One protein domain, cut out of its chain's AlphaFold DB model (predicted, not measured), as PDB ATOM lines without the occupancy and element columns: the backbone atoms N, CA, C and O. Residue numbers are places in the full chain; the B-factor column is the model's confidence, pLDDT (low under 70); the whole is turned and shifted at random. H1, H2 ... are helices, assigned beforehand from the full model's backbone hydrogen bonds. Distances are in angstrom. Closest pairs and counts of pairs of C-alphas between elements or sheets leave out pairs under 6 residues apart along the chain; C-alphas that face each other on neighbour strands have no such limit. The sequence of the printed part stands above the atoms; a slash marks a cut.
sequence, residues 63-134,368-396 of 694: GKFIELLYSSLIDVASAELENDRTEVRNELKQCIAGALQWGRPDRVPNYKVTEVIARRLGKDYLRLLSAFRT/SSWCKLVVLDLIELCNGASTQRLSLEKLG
ATOM      1  N   GLY A  63     -47.088 -35.390 -23.722       82.44
ATOM      2  CA  GLY A  63     -45.684 -35.818 -23.784       82.44
ATOM      3  C   GLY A  63     -44.989 -35.407 -25.081       82.44
ATOM      4  O   GLY A  63     -43.898 -34.845 -25.034       82.44
ATOM      5  N   LYS A  64     -45.648 -35.620 -26.225       85.50
ATOM      6  CA  LYS A  64     -45.085 -35.277 -27.533       85.50
ATOM      7  C   LYS A  64     -45.047 -33.769 -27.777       85.50
ATOM      8  O   LYS A  64     -44.110 -33.279 -28.395       85.50
ATOM      9  N   PHE A  65     -46.014 -33.020 -27.249       88.88
ATOM     10  CA  PHE A  65     -45.987 -31.559 -27.280       88.88
ATOM     11  C   PHE A  65     -44.748 -31.007 -26.567       88.88
ATOM     12  O   PHE A  65     -44.032 -30.187 -27.131       88.88
ATOM     13  N   ILE A  66     -44.447 -31.511 -25.365       90.19
ATOM     14  CA  ILE A  66     -43.242 -31.122 -24.622       90.19
ATOM     15  C   ILE A  66     -41.968 -31.482 -25.390       90.19
ATOM     16  O   ILE A  66     -41.031 -30.687 -25.419       90.19
ATOM     17  N   GLU A  67     -41.944 -32.646 -26.043       90.50
ATOM     18  CA  GLU A  67     -40.836 -33.054 -26.909       90.50
ATOM     19  C   GLU A  67     -40.603 -32.092 -28.073       90.50
ATOM     20  O   GLU A  67     -39.466 -31.672 -28.299       90.50
ATOM     21  N   LEU A  68     -41.668 -31.715 -28.782       91.06
ATOM     22  CA  LEU A  68     -41.607 -30.727 -29.858       91.06
ATOM     23  C   LEU A  68     -41.123 -29.375 -29.334       91.06
ATOM     24  O   LEU A  68     -40.273 -28.749 -29.962       91.06
ATOM     25  N   LEU A  69     -41.612 -28.969 -28.164       92.31
ATOM     26  CA  LEU A  69     -41.302 -27.689 -27.544       92.31
ATOM     27  C   LEU A  69     -39.815 -27.547 -27.200       92.31
ATOM     28  O   LEU A  69     -39.181 -26.581 -27.618       92.31
ATOM     29  N   TYR A  70     -39.223 -28.498 -26.467       93.06
ATOM     30  CA  TYR A  70     -37.784 -28.407 -26.184       93.06
ATOM     31  C   TYR A  70     -36.946 -28.670 -27.437       93.06
ATOM     32  O   TYR A  70     -35.855 -28.119 -27.569       93.06
ATOM     33  N   SER A  71     -37.428 -29.503 -28.366       92.88
ATOM     34  CA  SER A  71     -36.691 -29.800 -29.593       92.88
ATOM     35  C   SER A  71     -36.569 -28.571 -30.480       92.88
ATOM     36  O   SER A  71     -35.471 -28.310 -30.963       92.88
ATOM     37  N   SER A  72     -37.645 -27.803 -30.662       94.06
ATOM     38  CA  SER A  72     -37.616 -26.590 -31.480       94.06
ATOM     39  C   SER A  72     -36.685 -25.528 -30.884       94.06
ATOM     40  O   SER A  72     -35.880 -24.937 -31.604       94.06
ATOM     41  N   LEU A  73     -36.688 -25.370 -29.555       92.94
ATOM     42  CA  LEU A  73     -35.764 -24.489 -28.835       92.94
ATOM     43  C   LEU A  73     -34.297 -24.910 -29.019       92.94
ATOM     44  O   LEU A  73     -33.457 -24.072 -29.329       92.94
ATOM     45  N   ILE A  74     -33.973 -26.202 -28.885       92.12
ATOM     46  CA  ILE A  74     -32.608 -26.717 -29.112       92.12
ATOM     47  C   ILE A  74     -32.173 -26.505 -30.564       92.12
ATOM     48  O   ILE A  74     -31.014 -26.181 -30.827       92.12
ATOM     49  N   ASP A  75     -33.088 -26.678 -31.516       90.88
ATOM     50  CA  ASP A  75     -32.801 -26.552 -32.944       90.88
ATOM     51  C   ASP A  75     -32.408 -25.119 -33.319       90.88
ATOM     52  O   ASP A  75     -31.466 -24.927 -34.093       90.88
ATOM     53  N   VAL A  76     -33.091 -24.133 -32.729       89.44
ATOM     54  CA  VAL A  76     -32.777 -22.704 -32.869       89.44
ATOM     55  C   VAL A  76     -31.516 -22.335 -32.081       89.44
ATOM     56  O   VAL A  76     -30.615 -21.719 -32.641       89.44
ATOM     57  N   ALA A  77     -31.388 -22.783 -30.828       86.44
ATOM     58  CA  ALA A  77     -30.238 -22.481 -29.965       86.44
ATOM     59  C   ALA A  77     -28.898 -22.994 -30.524       86.44
ATOM     60  O   ALA A  77     -27.845 -22.409 -30.285       86.44
ATOM     61  N   SER A  78     -28.934 -24.110 -31.257       85.38
ATOM     62  CA  SER A  78     -27.754 -24.743 -31.860       85.38
ATOM     63  C   SER A  78     -27.490 -24.311 -33.306       85.38
ATOM     64  O   SER A  78     -26.575 -24.841 -33.940       85.38
ATOM     65  N   ALA A  79     -28.280 -23.384 -33.862       84.25
ATOM     66  CA  ALA A  79     -28.197 -23.014 -35.274       84.25
ATOM     67  C   ALA A  79     -26.840 -22.412 -35.679       84.25
ATOM     68  O   ALA A  79     -26.400 -22.631 -36.807       84.25
ATOM     69  N   GLU A  80     -26.180 -21.717 -34.753       75.88
ATOM     70  CA  GLU A  80     -24.926 -20.972 -34.953       75.88
ATOM     71  C   GLU A  80     -23.660 -21.771 -34.598       75.88
ATOM     72  O   GLU A  80     -22.554 -21.247 -34.692       75.88
ATOM     73  N   LEU A  81     -23.787 -23.032 -34.170       75.69
ATOM     74  CA  LEU A  81     -22.629 -23.856 -33.811       75.69
ATOM     75  C   LEU A  81     -21.904 -24.335 -35.081       75.69
ATOM     76  O   LEU A  81     -22.452 -25.120 -35.857       75.69
ATOM     77  N   GLU A  82     -20.671 -23.861 -35.289       62.44
ATOM     78  CA  GLU A  82     -19.893 -24.102 -36.517       62.44
ATOM     79  C   GLU A  82     -19.343 -25.537 -36.640       62.44
ATOM     80  O   GLU A  82     -19.225 -26.049 -37.752       62.44
ATOM     81  N   ASN A  83     -19.054 -26.214 -35.520       61.53
ATOM     82  CA  ASN A  83     -18.557 -27.597 -35.473       61.53
ATOM     83  C   ASN A  83     -19.421 -28.437 -34.503       61.53
ATOM     84  O   ASN A  83     -19.911 -27.920 -33.505       61.53
ATOM     85  N   ASP A  84     -19.654 -29.717 -34.814       67.50
ATOM     86  CA  ASP A  84     -20.404 -30.698 -33.996       67.50
ATOM     87  C   ASP A  84     -21.898 -30.418 -33.723       67.50
ATOM     88  O   ASP A  84     -22.525 -31.091 -32.900       67.50
ATOM     89  N   ARG A  85     -22.532 -29.504 -34.476       76.50
ATOM     90  CA  ARG A  85     -23.959 -29.131 -34.332       76.50
ATOM     91  C   ARG A  85     -24.906 -30.327 -34.177       76.50
ATOM     92  O   ARG A  85     -25.767 -30.323 -33.300       76.50
ATOM     93  N   THR A  86     -24.780 -31.337 -35.036       82.50
ATOM     94  CA  THR A  86     -25.669 -32.512 -35.019       82.50
ATOM     95  C   THR A  86     -25.452 -33.376 -33.779       82.50
ATOM     96  O   THR A  86     -26.421 -33.878 -33.212       82.50
ATOM     97  N   GLU A  87     -24.203 -33.541 -33.345       83.19
ATOM     98  CA  GLU A  87     -23.867 -34.335 -32.163       83.19
ATOM     99  C   GLU A  87     -24.375 -33.650 -30.892       83.19
ATOM    100  O   GLU A  87     -25.139 -34.258 -30.142       83.19
ATOM    101  N   VAL A  88     -24.072 -32.358 -30.719       80.81
ATOM    102  CA  VAL A  88     -24.544 -31.552 -29.581       80.81
ATOM    103  C   VAL A  88     -26.072 -31.535 -29.522       80.81
ATOM    104  O   VAL A  88     -26.658 -31.813 -28.478       80.81
ATOM    105  N   ARG A  89     -26.744 -31.274 -30.652       86.12
ATOM    106  CA  ARG A  89     -28.214 -31.287 -30.744       86.12
ATOM    107  C   ARG A  89     -28.800 -32.616 -30.264       86.12
ATOM    108  O   ARG A  89     -29.762 -32.621 -29.496       86.12
ATOM    109  N   ASN A  90     -28.234 -33.735 -30.714       86.62
ATOM    110  CA  ASN A  90     -28.709 -35.065 -30.342       86.62
ATOM    111  C   ASN A  90     -28.457 -35.365 -28.861       86.62
ATOM    112  O   ASN A  90     -29.347 -35.886 -28.193       86.62
ATOM    113  N   GLU A  91     -27.291 -34.999 -28.334       85.25
ATOM    114  CA  GLU A  91     -26.946 -35.194 -26.926       85.25
ATOM    115  C   GLU A  91     -27.868 -34.389 -25.994       85.25
ATOM    116  O   GLU A  91     -28.379 -34.926 -25.011       85.25
ATOM    117  N   LEU A  92     -28.161 -33.128 -26.338       84.44
ATOM    118  CA  LEU A  92     -29.095 -32.279 -25.593       84.44
ATOM    119  C   LEU A  92     -30.510 -32.865 -25.580       84.44
ATOM    120  O   LEU A  92     -31.119 -32.998 -24.515       84.44
ATOM    121  N   LYS A  93     -31.018 -33.270 -26.753       88.75
ATOM    122  CA  LYS A  93     -32.331 -33.919 -26.873       88.75
ATOM    123  C   LYS A  93     -32.392 -35.203 -26.052       88.75
ATOM    124  O   LYS A  93     -33.373 -35.417 -25.347       88.75
ATOM    125  N   GLN A  94     -31.350 -36.032 -26.103       87.06
ATOM    126  CA  GLN A  94     -31.274 -37.278 -25.336       87.06
ATOM    127  C   GLN A  94     -31.223 -37.035 -23.826       87.06
ATOM    128  O   GLN A  94     -31.887 -37.753 -23.081       87.06
ATOM    129  N   CYS A  95     -30.484 -36.025 -23.364       83.75
ATOM    130  CA  CYS A  95     -30.413 -35.700 -21.942       83.75
ATOM    131  C   CYS A  95     -31.779 -35.275 -21.389       83.75
ATOM    132  O   CYS A  95     -32.246 -35.840 -20.397       83.75
ATOM    133  N   ILE A  96     -32.451 -34.336 -22.065       86.50
ATOM    134  CA  ILE A  96     -33.777 -33.864 -21.649       86.50
ATOM    135  C   ILE A  96     -34.797 -35.007 -21.751       86.50
ATOM    136  O   ILE A  96     -35.508 -35.280 -20.785       86.50
ATOM    137  N   ALA A  97     -34.822 -35.749 -22.864       87.25
ATOM    138  CA  ALA A  97     -35.710 -36.902 -23.031       87.25
ATOM    139  C   ALA A  97     -35.506 -37.959 -21.931       87.25
ATOM    140  O   ALA A  97     -36.472 -38.476 -21.368       87.25
ATOM    141  N   GLY A  98     -34.250 -38.245 -21.573       84.75
ATOM    142  CA  GLY A  98     -33.900 -39.191 -20.518       84.75
ATOM    143  C   GLY A  98     -34.382 -38.764 -19.129       84.75
ATOM    144  O   GLY A  98     -34.773 -39.624 -18.336       84.75
ATOM    145  N   ALA A  99     -34.397 -37.460 -18.832       83.44
ATOM    146  CA  ALA A  99     -34.918 -36.915 -17.574       83.44
ATOM    147  C   ALA A  99     -36.458 -36.916 -17.510       83.44
ATOM    148  O   ALA A  99     -37.038 -37.006 -16.426       83.44
ATOM    149  N   LEU A 100     -37.129 -36.849 -18.664       83.75
ATOM    150  CA  LEU A 100     -38.593 -36.879 -18.779       83.75
ATOM    151  C   LEU A 100     -39.173 -38.299 -18.889       83.75
ATOM    152  O   LEU A 100     -40.397 -38.466 -18.835       83.75
ATOM    153  N   GLN A 101     -38.318 -39.315 -19.032       81.75
ATOM    154  CA  GLN A 101     -38.714 -40.694 -19.307       81.75
ATOM    155  C   GLN A 101     -39.674 -41.260 -18.248       81.75
ATOM    156  O   GLN A 101     -39.431 -41.204 -17.039       81.75
ATOM    157  N   TRP A 102     -40.769 -41.856 -18.725       69.25
ATOM    158  CA  TRP A 102     -41.776 -42.498 -17.882       69.25
ATOM    159  C   TRP A 102     -41.192 -43.673 -17.079       69.25
ATOM    160  O   TRP A 102     -40.374 -44.436 -17.587       69.25
ATOM    161  N   GLY A 103     -41.631 -43.833 -15.826       67.00
ATOM    162  CA  GLY A 103     -41.206 -44.926 -14.941       67.00
ATOM    163  C   GLY A 103     -39.914 -44.677 -14.152       67.00
ATOM    164  O   GLY A 103     -39.564 -45.500 -13.306       67.00
ATOM    165  N   ARG A 104     -39.220 -43.550 -14.368       74.06
ATOM    166  CA  ARG A 104     -38.068 -43.164 -13.540       74.06
ATOM    167  C   ARG A 104     -38.521 -42.544 -12.201       74.06
ATOM    168  O   ARG A 104     -39.408 -41.689 -12.221       74.06
ATOM    169  N   PRO A 105     -37.930 -42.922 -11.049       67.06
ATOM    170  CA  PRO A 105     -38.295 -42.360  -9.738       67.06
ATOM    171  C   PRO A 105     -38.014 -40.856  -9.603       67.06
ATOM    172  O   PRO A 105     -38.703 -40.150  -8.876       67.06
ATOM    173  N   ASP A 106     -36.990 -40.385 -10.306       72.19
ATOM    174  CA  ASP A 106     -36.456 -39.022 -10.347       72.19
ATOM    175  C   ASP A 106     -36.964 -38.217 -11.553       72.19
ATOM    176  O   ASP A 106     -36.471 -37.123 -11.824       72.19
ATOM    177  N   ARG A 107     -37.964 -38.737 -12.276       81.94
ATOM    178  CA  ARG A 107     -38.509 -38.114 -13.484       81.94
ATOM    179  C   ARG A 107     -38.873 -36.649 -13.250       81.94
ATOM    180  O   ARG A 107     -39.612 -36.311 -12.323       81.94
ATOM    181  N   VAL A 108     -38.457 -35.794 -14.179       81.25
ATOM    182  CA  VAL A 108     -38.950 -34.421 -14.281       81.25
ATOM    183  C   VAL A 108     -40.372 -34.452 -14.867       81.25
ATOM    184  O   VAL A 108     -40.569 -34.936 -15.981       81.25
ATOM    185  N   PRO A 109     -41.402 -33.968 -14.149       79.56
ATOM    186  CA  PRO A 109     -42.755 -33.916 -14.692       79.56
ATOM    187  C   PRO A 109     -42.873 -32.895 -15.828       79.56
ATOM    188  O   PRO A 109     -42.290 -31.814 -15.755       79.56
ATOM    189  N   ASN A 110     -43.700 -33.196 -16.832       83.44
ATOM    190  CA  ASN A 110     -43.903 -32.354 -18.020       83.44
ATOM    191  C   ASN A 110     -44.240 -30.891 -17.687       83.44
ATOM    192  O   ASN A 110     -43.710 -29.981 -18.315       83.44
ATOM    193  N   TYR A 111     -45.071 -30.647 -16.670       77.50
ATOM    194  CA  TYR A 111     -45.449 -29.289 -16.264       77.50
ATOM    195  C   TYR A 111     -44.262 -28.460 -15.728       77.50
ATOM    196  O   TYR A 111     -44.338 -27.237 -15.673       77.50
ATOM    197  N   LYS A 112     -43.160 -29.091 -15.280       79.50
ATOM    198  CA  LYS A 112     -41.959 -28.351 -14.847       79.50
ATOM    199  C   LYS A 112     -41.207 -27.776 -16.042       79.50
ATOM    200  O   LYS A 112     -40.575 -26.737 -15.900       79.50
ATOM    201  N   VAL A 113     -41.295 -28.436 -17.197       86.19
ATOM    202  CA  VAL A 113     -40.730 -27.932 -18.453       86.19
ATOM    203  C   VAL A 113     -41.473 -26.668 -18.873       86.19
ATOM    204  O   VAL A 113     -40.841 -25.637 -19.079       86.19
ATOM    205  N   THR A 114     -42.810 -26.709 -18.903       84.50
ATOM    206  CA  THR A 114     -43.616 -25.525 -19.244       84.50
ATOM    207  C   THR A 114     -43.463 -24.407 -18.217       84.50
ATOM    208  O   THR A 114     -43.380 -23.252 -18.607       84.50
ATOM    209  N   GLU A 115     -43.318 -24.719 -16.924       80.38
ATOM    210  CA  GLU A 115     -43.002 -23.729 -15.883       80.38
ATOM    211  C   GLU A 115     -41.672 -23.007 -16.143       80.38
ATOM    212  O   GLU A 115     -41.619 -21.782 -16.062       80.38
ATOM    213  N   VAL A 116     -40.597 -23.737 -16.459       78.75
ATOM    214  CA  VAL A 116     -39.286 -23.130 -16.750       78.75
ATOM    215  C   VAL A 116     -39.370 -22.212 -17.969       78.75
ATOM    216  O   VAL A 116     -38.930 -21.063 -17.910       78.75
ATOM    217  N   ILE A 117     -40.004 -22.685 -19.041       81.62
ATOM    218  CA  ILE A 117     -40.170 -21.918 -20.278       81.62
ATOM    219  C   ILE A 117     -41.031 -20.673 -20.027       81.62
ATOM    220  O   ILE A 117     -40.641 -19.568 -20.397       81.62
ATOM    221  N   ALA A 118     -42.164 -20.819 -19.335       76.06
ATOM    222  CA  ALA A 118     -43.070 -19.717 -19.019       76.06
ATOM    223  C   ALA A 118     -42.425 -18.671 -18.101       76.06
ATOM    224  O   ALA A 118     -42.631 -17.476 -18.296       76.06
ATOM    225  N   ARG A 119     -41.605 -19.079 -17.123       68.50
ATOM    226  CA  ARG A 119     -40.869 -18.138 -16.260       68.50
ATOM    227  C   ARG A 119     -39.858 -17.301 -17.037       68.50
ATOM    228  O   ARG A 119     -39.635 -16.150 -16.670       68.50
ATOM    229  N   ARG A 120     -39.244 -17.877 -18.074       73.50
ATOM    230  CA  ARG A 120     -38.253 -17.194 -18.909       73.50
ATOM    231  C   ARG A 120     -38.901 -16.280 -19.943       73.50
ATOM    232  O   ARG A 120     -38.439 -15.161 -20.123       73.50
ATOM    233  N   LEU A 121     -39.954 -16.761 -20.601       68.12
ATOM    234  CA  LEU A 121     -40.561 -16.104 -21.763       68.12
ATOM    235  C   LEU A 121     -41.831 -15.306 -21.432       68.12
ATOM    236  O   LEU A 121     -42.303 -14.521 -22.249       68.12
ATOM    237  N   GLY A 122     -42.422 -15.491 -20.250       70.75
ATOM    238  CA  GLY A 122     -43.638 -14.790 -19.842       70.75
ATOM    239  C   GLY A 122     -44.773 -14.952 -20.857       70.75
ATOM    240  O   GLY A 122     -45.180 -16.067 -21.184       70.75
ATOM    241  N   LYS A 123     -45.286 -13.827 -21.370       70.25
ATOM    242  CA  LYS A 123     -46.389 -13.814 -22.347       70.25
ATOM    243  C   LYS A 123     -46.012 -14.446 -23.691       70.25
ATOM    244  O   LYS A 123     -46.900 -14.963 -24.362       70.25
ATOM    245  N   ASP A 124     -44.735 -14.463 -24.075       76.06
ATOM    246  CA  ASP A 124     -44.316 -15.078 -25.340       76.06
ATOM    247  C   ASP A 124     -44.507 -16.595 -25.346       76.06
ATOM    248  O   ASP A 124     -44.778 -17.164 -26.401       76.06
ATOM    249  N   TYR A 125     -44.476 -17.252 -24.180       82.19
ATOM    250  CA  TYR A 125     -44.875 -18.658 -24.063       82.19
ATOM    251  C   TYR A 125     -46.351 -18.863 -24.432       82.19
ATOM    252  O   TYR A 125     -46.687 -19.805 -25.141       82.19
ATOM    253  N   LEU A 126     -47.237 -17.958 -24.005       81.50
ATOM    254  CA  LEU A 126     -48.682 -18.104 -24.208       81.50
ATOM    255  C   LEU A 126     -49.095 -17.980 -25.680       81.50
ATOM    256  O   LEU A 126     -50.069 -18.607 -26.092       81.50
ATOM    257  N   ARG A 127     -48.303 -17.273 -26.497       83.56
ATOM    258  CA  ARG A 127     -48.509 -17.179 -27.954       83.56
ATOM    259  C   ARG A 127     -48.468 -18.540 -28.651       83.56
ATOM    260  O   ARG A 127     -49.051 -18.703 -29.723       83.56
ATOM    261  N   LEU A 128     -47.810 -19.529 -28.040       88.00
ATOM    262  CA  LEU A 128     -47.764 -20.906 -28.529       88.00
ATOM    263  C   LEU A 128     -49.151 -21.556 -28.595       88.00
ATOM    264  O   LEU A 128     -49.375 -22.440 -29.417       88.00
ATOM    265  N   LEU A 129     -50.104 -21.099 -27.777       87.88
ATOM    266  CA  LEU A 129     -51.463 -21.635 -27.774       87.88
ATOM    267  C   LEU A 129     -52.164 -21.459 -29.120       87.88
ATOM    268  O   LEU A 129     -53.041 -22.253 -29.448       87.88
ATOM    269  N   SER A 130     -51.755 -20.474 -29.923       88.88
ATOM    270  CA  SER A 130     -52.273 -20.290 -31.279       88.88
ATOM    271  C   SER A 130     -52.056 -21.508 -32.189       88.88
ATOM    272  O   SER A 130     -52.898 -21.741 -33.052       88.88
ATOM    273  N   ALA A 131     -51.030 -22.335 -31.938       90.62
ATOM    274  CA  ALA A 131     -50.785 -23.585 -32.667       90.62
ATOM    275  C   ALA A 131     -51.903 -24.628 -32.462       90.62
ATOM    276  O   ALA A 131     -52.091 -25.524 -33.278       90.62
ATOM    277  N   PHE A 132     -52.685 -24.511 -31.383       91.94
ATOM    278  CA  PHE A 132     -53.830 -25.384 -31.102       91.94
ATOM    279  C   PHE A 132     -55.126 -24.927 -31.790       91.94
ATOM    280  O   PHE A 132     -56.198 -25.449 -31.490       91.94
ATOM    281  N   ARG A 133     -55.073 -23.936 -32.687       93.38
ATOM    282  CA  ARG A 133     -56.250 -23.530 -33.463       93.38
ATOM    283  C   ARG A 133     -56.596 -24.585 -34.501       93.38
ATOM    284  O   ARG A 133     -55.741 -25.015 -35.276       93.38
ATOM    285  N   THR A 134     -57.867 -24.967 -34.524       93.75
ATOM    286  CA  THR A 134     -58.400 -25.968 -35.445       93.75
ATOM    287  C   THR A 134     -58.213 -25.501 -36.879       93.75
ATOM    288  O   THR A 134     -58.550 -24.371 -37.234       93.75
ATOM    289  N   SER A 368     -31.910 -16.979 -31.504       79.44
ATOM    290  CA  SER A 368     -30.910 -17.965 -31.071       79.44
ATOM    291  C   SER A 368     -30.577 -17.798 -29.593       79.44
ATOM    292  O   SER A 368     -30.577 -18.779 -28.840       79.44
ATOM    293  N   SER A 369     -30.369 -16.559 -29.147       72.44
ATOM    294  CA  SER A 369     -29.898 -16.314 -27.791       72.44
ATOM    295  C   SER A 369     -30.952 -16.648 -26.745       72.44
ATOM    296  O   SER A 369     -30.668 -17.429 -25.838       72.44
ATOM    297  N   TRP A 370     -32.196 -16.183 -26.902       73.19
ATOM    298  CA  TRP A 370     -33.290 -16.562 -25.996       73.19
ATOM    299  C   TRP A 370     -33.506 -18.071 -25.930       73.19
ATOM    300  O   TRP A 370     -33.686 -18.620 -24.840       73.19
ATOM    301  N   CYS A 371     -33.427 -18.760 -27.071       82.00
ATOM    302  CA  CYS A 371     -33.520 -20.214 -27.097       82.00
ATOM    303  C   CYS A 371     -32.376 -20.873 -26.313       82.00
ATOM    304  O   CYS A 371     -32.643 -21.790 -25.534       82.00
ATOM    305  N   LYS A 372     -31.128 -20.392 -26.435       77.06
ATOM    306  CA  LYS A 372     -29.997 -20.887 -25.626       77.06
ATOM    307  C   LYS A 372     -30.272 -20.724 -24.130       77.06
ATOM    308  O   LYS A 372     -30.054 -21.670 -23.379       77.06
ATOM    309  N   LEU A 373     -30.811 -19.582 -23.697       71.00
ATOM    310  CA  LEU A 373     -31.126 -19.329 -22.284       71.00
ATOM    311  C   LEU A 373     -32.189 -20.283 -21.739       71.00
ATOM    312  O   LEU A 373     -32.033 -20.839 -20.655       71.00
ATOM    313  N   VAL A 374     -33.259 -20.500 -22.502       78.19
ATOM    314  CA  VAL A 374     -34.303 -21.454 -22.118       78.19
ATOM    315  C   VAL A 374     -33.727 -22.872 -22.054       78.19
ATOM    316  O   VAL A 374     -33.978 -23.595 -21.093       78.19
ATOM    317  N   VAL A 375     -32.916 -23.273 -23.039       84.25
ATOM    318  CA  VAL A 375     -32.264 -24.591 -23.062       84.25
ATOM    319  C   VAL A 375     -31.328 -24.774 -21.865       84.25
ATOM    320  O   VAL A 375     -31.325 -25.854 -21.276       84.25
ATOM    321  N   LEU A 376     -30.593 -23.739 -21.448       78.69
ATOM    322  CA  LEU A 376     -29.775 -23.777 -20.232       78.69
ATOM    323  C   LEU A 376     -30.612 -24.076 -18.983       78.69
ATOM    324  O   LEU A 376     -30.262 -24.982 -18.223       78.69
ATOM    325  N   ASP A 377     -31.732 -23.376 -18.790       78.44
ATOM    326  CA  ASP A 377     -32.609 -23.616 -17.638       78.44
ATOM    327  C   ASP A 377     -33.208 -25.033 -17.663       78.44
ATOM    328  O   ASP A 377     -33.365 -25.676 -16.621       78.44
ATOM    329  N   LEU A 378     -33.529 -25.548 -18.855       84.38
ATOM    330  CA  LEU A 378     -34.009 -26.919 -19.028       84.38
ATOM    331  C   LEU A 378     -32.928 -27.949 -18.683       84.38
ATOM    332  O   LEU A 378     -33.228 -28.951 -18.031       84.38
ATOM    333  N   ILE A 379     -31.675 -27.703 -19.073       81.06
ATOM    334  CA  ILE A 379     -30.534 -28.541 -18.693       81.06
ATOM    335  C   ILE A 379     -30.334 -28.505 -17.178       81.06
ATOM    336  O   ILE A 379     -30.118 -29.556 -16.585       81.06
ATOM    337  N   GLU A 380     -30.432 -27.343 -16.528       78.19
ATOM    338  CA  GLU A 380     -30.310 -27.230 -15.069       78.19
ATOM    339  C   GLU A 380     -31.418 -28.015 -14.349       78.19
ATOM    340  O   GLU A 380     -31.131 -28.816 -13.452       78.19
ATOM    341  N   LEU A 381     -32.668 -27.874 -14.807       80.88
ATOM    342  CA  LEU A 381     -33.807 -28.655 -14.323       80.88
ATOM    343  C   LEU A 381     -33.550 -30.167 -14.445       80.88
ATOM    344  O   LEU A 381     -33.843 -30.919 -13.512       80.88
ATOM    345  N   CYS A 382     -33.001 -30.615 -15.578       81.25
ATOM    346  CA  CYS A 382     -32.750 -32.030 -15.856       81.25
ATOM    347  C   CYS A 382     -31.500 -32.571 -15.145       81.25
ATOM    348  O   CYS A 382     -31.524 -33.697 -14.659       81.25
ATOM    349  N   ASN A 383     -30.428 -31.787 -15.011       74.00
ATOM    350  CA  ASN A 383     -29.198 -32.158 -14.298       74.00
ATOM    351  C   ASN A 383     -29.420 -32.305 -12.785       74.00
ATOM    352  O   ASN A 383     -28.693 -33.051 -12.134       74.00
ATOM    353  N   GLY A 384     -30.421 -31.622 -12.218       64.06
ATOM    354  CA  GLY A 384     -30.863 -31.859 -10.841       64.06
ATOM    355  C   GLY A 384     -31.477 -33.250 -10.621       64.06
ATOM    356  O   GLY A 384     -31.524 -33.717  -9.486       64.06
ATOM    357  N   ALA A 385     -31.924 -33.907 -11.696       58.44
ATOM    358  CA  ALA A 385     -32.500 -35.251 -11.693       58.44
ATOM    359  C   ALA A 385     -31.569 -36.315 -12.312       58.44
ATOM    360  O   ALA A 385     -31.628 -37.473 -11.929       58.44
ATOM    361  N   SER A 386     -30.695 -35.949 -13.253       57.97
ATOM    362  CA  SER A 386     -29.834 -36.873 -14.003       57.97
ATOM    363  C   SER A 386     -28.496 -37.154 -13.305       57.97
ATOM    364  O   SER A 386     -27.856 -36.264 -12.752       57.97
ATOM    365  N   THR A 387     -27.999 -38.390 -13.422       49.97
ATOM    366  CA  THR A 387     -26.628 -38.770 -13.024       49.97
ATOM    367  C   THR A 387     -25.554 -38.286 -14.002       49.97
ATOM    368  O   THR A 387     -24.378 -38.249 -13.650       49.97
ATOM    369  N   GLN A 388     -25.933 -37.935 -15.232       57.66
ATOM    370  CA  GLN A 388     -25.024 -37.462 -16.273       57.66
ATOM    371  C   GLN A 388     -25.215 -35.956 -16.450       57.66
ATOM    372  O   GLN A 388     -26.259 -35.520 -16.933       57.66
ATOM    373  N   ARG A 389     -24.211 -35.173 -16.033       63.56
ATOM    374  CA  ARG A 389     -24.186 -33.718 -16.223       63.56
ATOM    375  C   ARG A 389     -23.702 -33.387 -17.629       63.56
ATOM    376  O   ARG A 389     -22.595 -33.771 -17.999       63.56
ATOM    377  N   LEU A 390     -24.508 -32.648 -18.382       63.84
ATOM    378  CA  LEU A 390     -24.067 -32.023 -19.630       63.84
ATOM    379  C   LEU A 390     -23.097 -30.868 -19.350       63.84
ATOM    380  O   LEU A 390     -23.340 -30.064 -18.448       63.84
ATOM    381  N   SER A 391     -22.026 -30.768 -20.146       63.84
ATOM    382  CA  SER A 391     -21.135 -29.602 -20.129       63.84
ATOM    383  C   SER A 391     -21.767 -28.442 -20.897       63.84
ATOM    384  O   SER A 391     -22.173 -28.611 -22.047       63.84
ATOM    385  N   LEU A 392     -21.814 -27.263 -20.269       63.12
ATOM    386  CA  LEU A 392     -22.326 -26.027 -20.874       63.12
ATOM    387  C   LEU A 392     -21.452 -25.549 -22.047       63.12
ATOM    388  O   LEU A 392     -21.953 -24.908 -22.968       63.12
ATOM    389  N   GLU A 393     -20.180 -25.956 -22.067       62.72
ATOM    390  CA  GLU A 393     -19.206 -25.633 -23.121       62.72
ATOM    391  C   GLU A 393     -19.652 -26.089 -24.509       62.72
ATOM    392  O   GLU A 393     -19.330 -25.452 -25.510       62.72
ATOM    393  N   LYS A 394     -20.477 -27.139 -24.578       64.25
ATOM    394  CA  LYS A 394     -20.993 -27.684 -25.838       64.25
ATOM    395  C   LYS A 394     -21.998 -26.770 -26.544       64.25
ATOM    396  O   LYS A 394     -22.183 -26.898 -27.747       64.25
ATOM    397  N   LEU A 395     -22.628 -25.838 -25.829       60.91
ATOM    398  CA  LEU A 395     -23.526 -24.829 -26.406       60.91
ATOM    399  C   LEU A 395     -22.792 -23.530 -26.799       60.91
ATOM    400  O   LEU A 395     -23.436 -22.531 -27.105       60.91
ATOM    401  N   GLY A 396     -21.454 -23.538 -26.792       58.97
ATOM    402  CA  GLY A 396     -20.635 -22.356 -27.075       58.97
ATOM    403  C   GLY A 396     -20.388 -21.460 -25.854       58.97
ATOM    404  O   GLY A 396     -19.826 -20.377 -26.005       58.97
TER     405      GLY A 396
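Overview. This is residues 63 to 134 and 368 to 396 of the 694 residues of the protein "SIR2_2 domain-containing protein" of Fonsecaea multimorphosa (UniProt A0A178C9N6). Four helices form an up-and-down bundle in two layers: the helical hairpin of H1 and H2 packs across H3 and H5, which run opposite ways beneath it. H4 folds away from the end of H3 as an arm, of which residues 129 to 132 stick out with the tail 133 to 134, while the small H6 sits near H2 and H5 on the other side of the body. The printed part has 101 residues with six named helices, H1 to H6 in chain order, and no named strand; its class is all helix. It is compact, with a radius of gyration of the C-alphas of 13.4 A, and its C-alphas span 38 by 36 by 23 A.

Arrangement. The bundle, whose helices each run against the one before in the chain, begins with H1, residues 63 to 77. H1 touches H2, residues 85 to 100, in a hairpin at a shallow tilt of 31 degrees, opposite ways; the closest C-alphas are those of Ile 74 and Arg 89, 6.5 A apart. With residues 63 to 66 alone, H1 touches residues 110 to 114 of H3, residues 110 to 121, the same way at a tilt of 36 degrees, only just steep; the closest C-alphas, of Ile 66 and Asn 110, are 6.7 A apart. H5, residues 368 to 383, touches H1 with residues 368 to 375 alone, opposite ways at a steep tilt of 51 degrees; the C-alphas of Ala 77 and Lys 372 are closest, 4.6 A apart. H5 touches H2 with residues 378 to 382 alone, closest at the C-alphas of Ala 99 and Cys 382, 5.6 A apart. H5 also touches H3, closest at the C-alphas of Ile 117 and Val 374, 6.2 A apart. H4, residues 123 to 132, touches H3 only at the corner, closest at the C-alphas of Ala 118 and Tyr 125, 5.5 A apart, and is apart from H1, H2, H5 and H6. H6, residues 392 to 395, is close to but not clearly touching H2, with the C-alphas of Val 88 and Lys 394 6.4 A apart. Each O i to N i+4 pair is within hydrogen-bond range in H1, H2, H3 and H5; in H4 1 of 6 is, beside 6 of 7 O i to N i+3 pairs, and H6 is too short for an i+4 pair.

Along the chain. H1 begins at C-alpha 63 (-45.684, -35.818, -23.784) and is 21.3 A long. H2 measures 22.7 A, H3 17.0 A and H4 16.3 A. H5 starts at C-alpha 368 (-30.910, -17.965, -31.071) and is 22.0 A long. H6 ends at C-alpha 395 (-23.526, -24.829, -26.406).

Size, cuts and confidence. The two C-alphas farthest apart, those of Thr 134 and Glu 393, are 41.1 A apart. Residues 135 to 367 are not printed, and C-alphas 134 and 368 are 29.0 A apart across the cut. Of the links printed whole, H3 to H4 is tight and the others are short. The mean pLDDT of the printed part is 78.9; the 21 residues under 70 include 82 to 84 and 384 to 396.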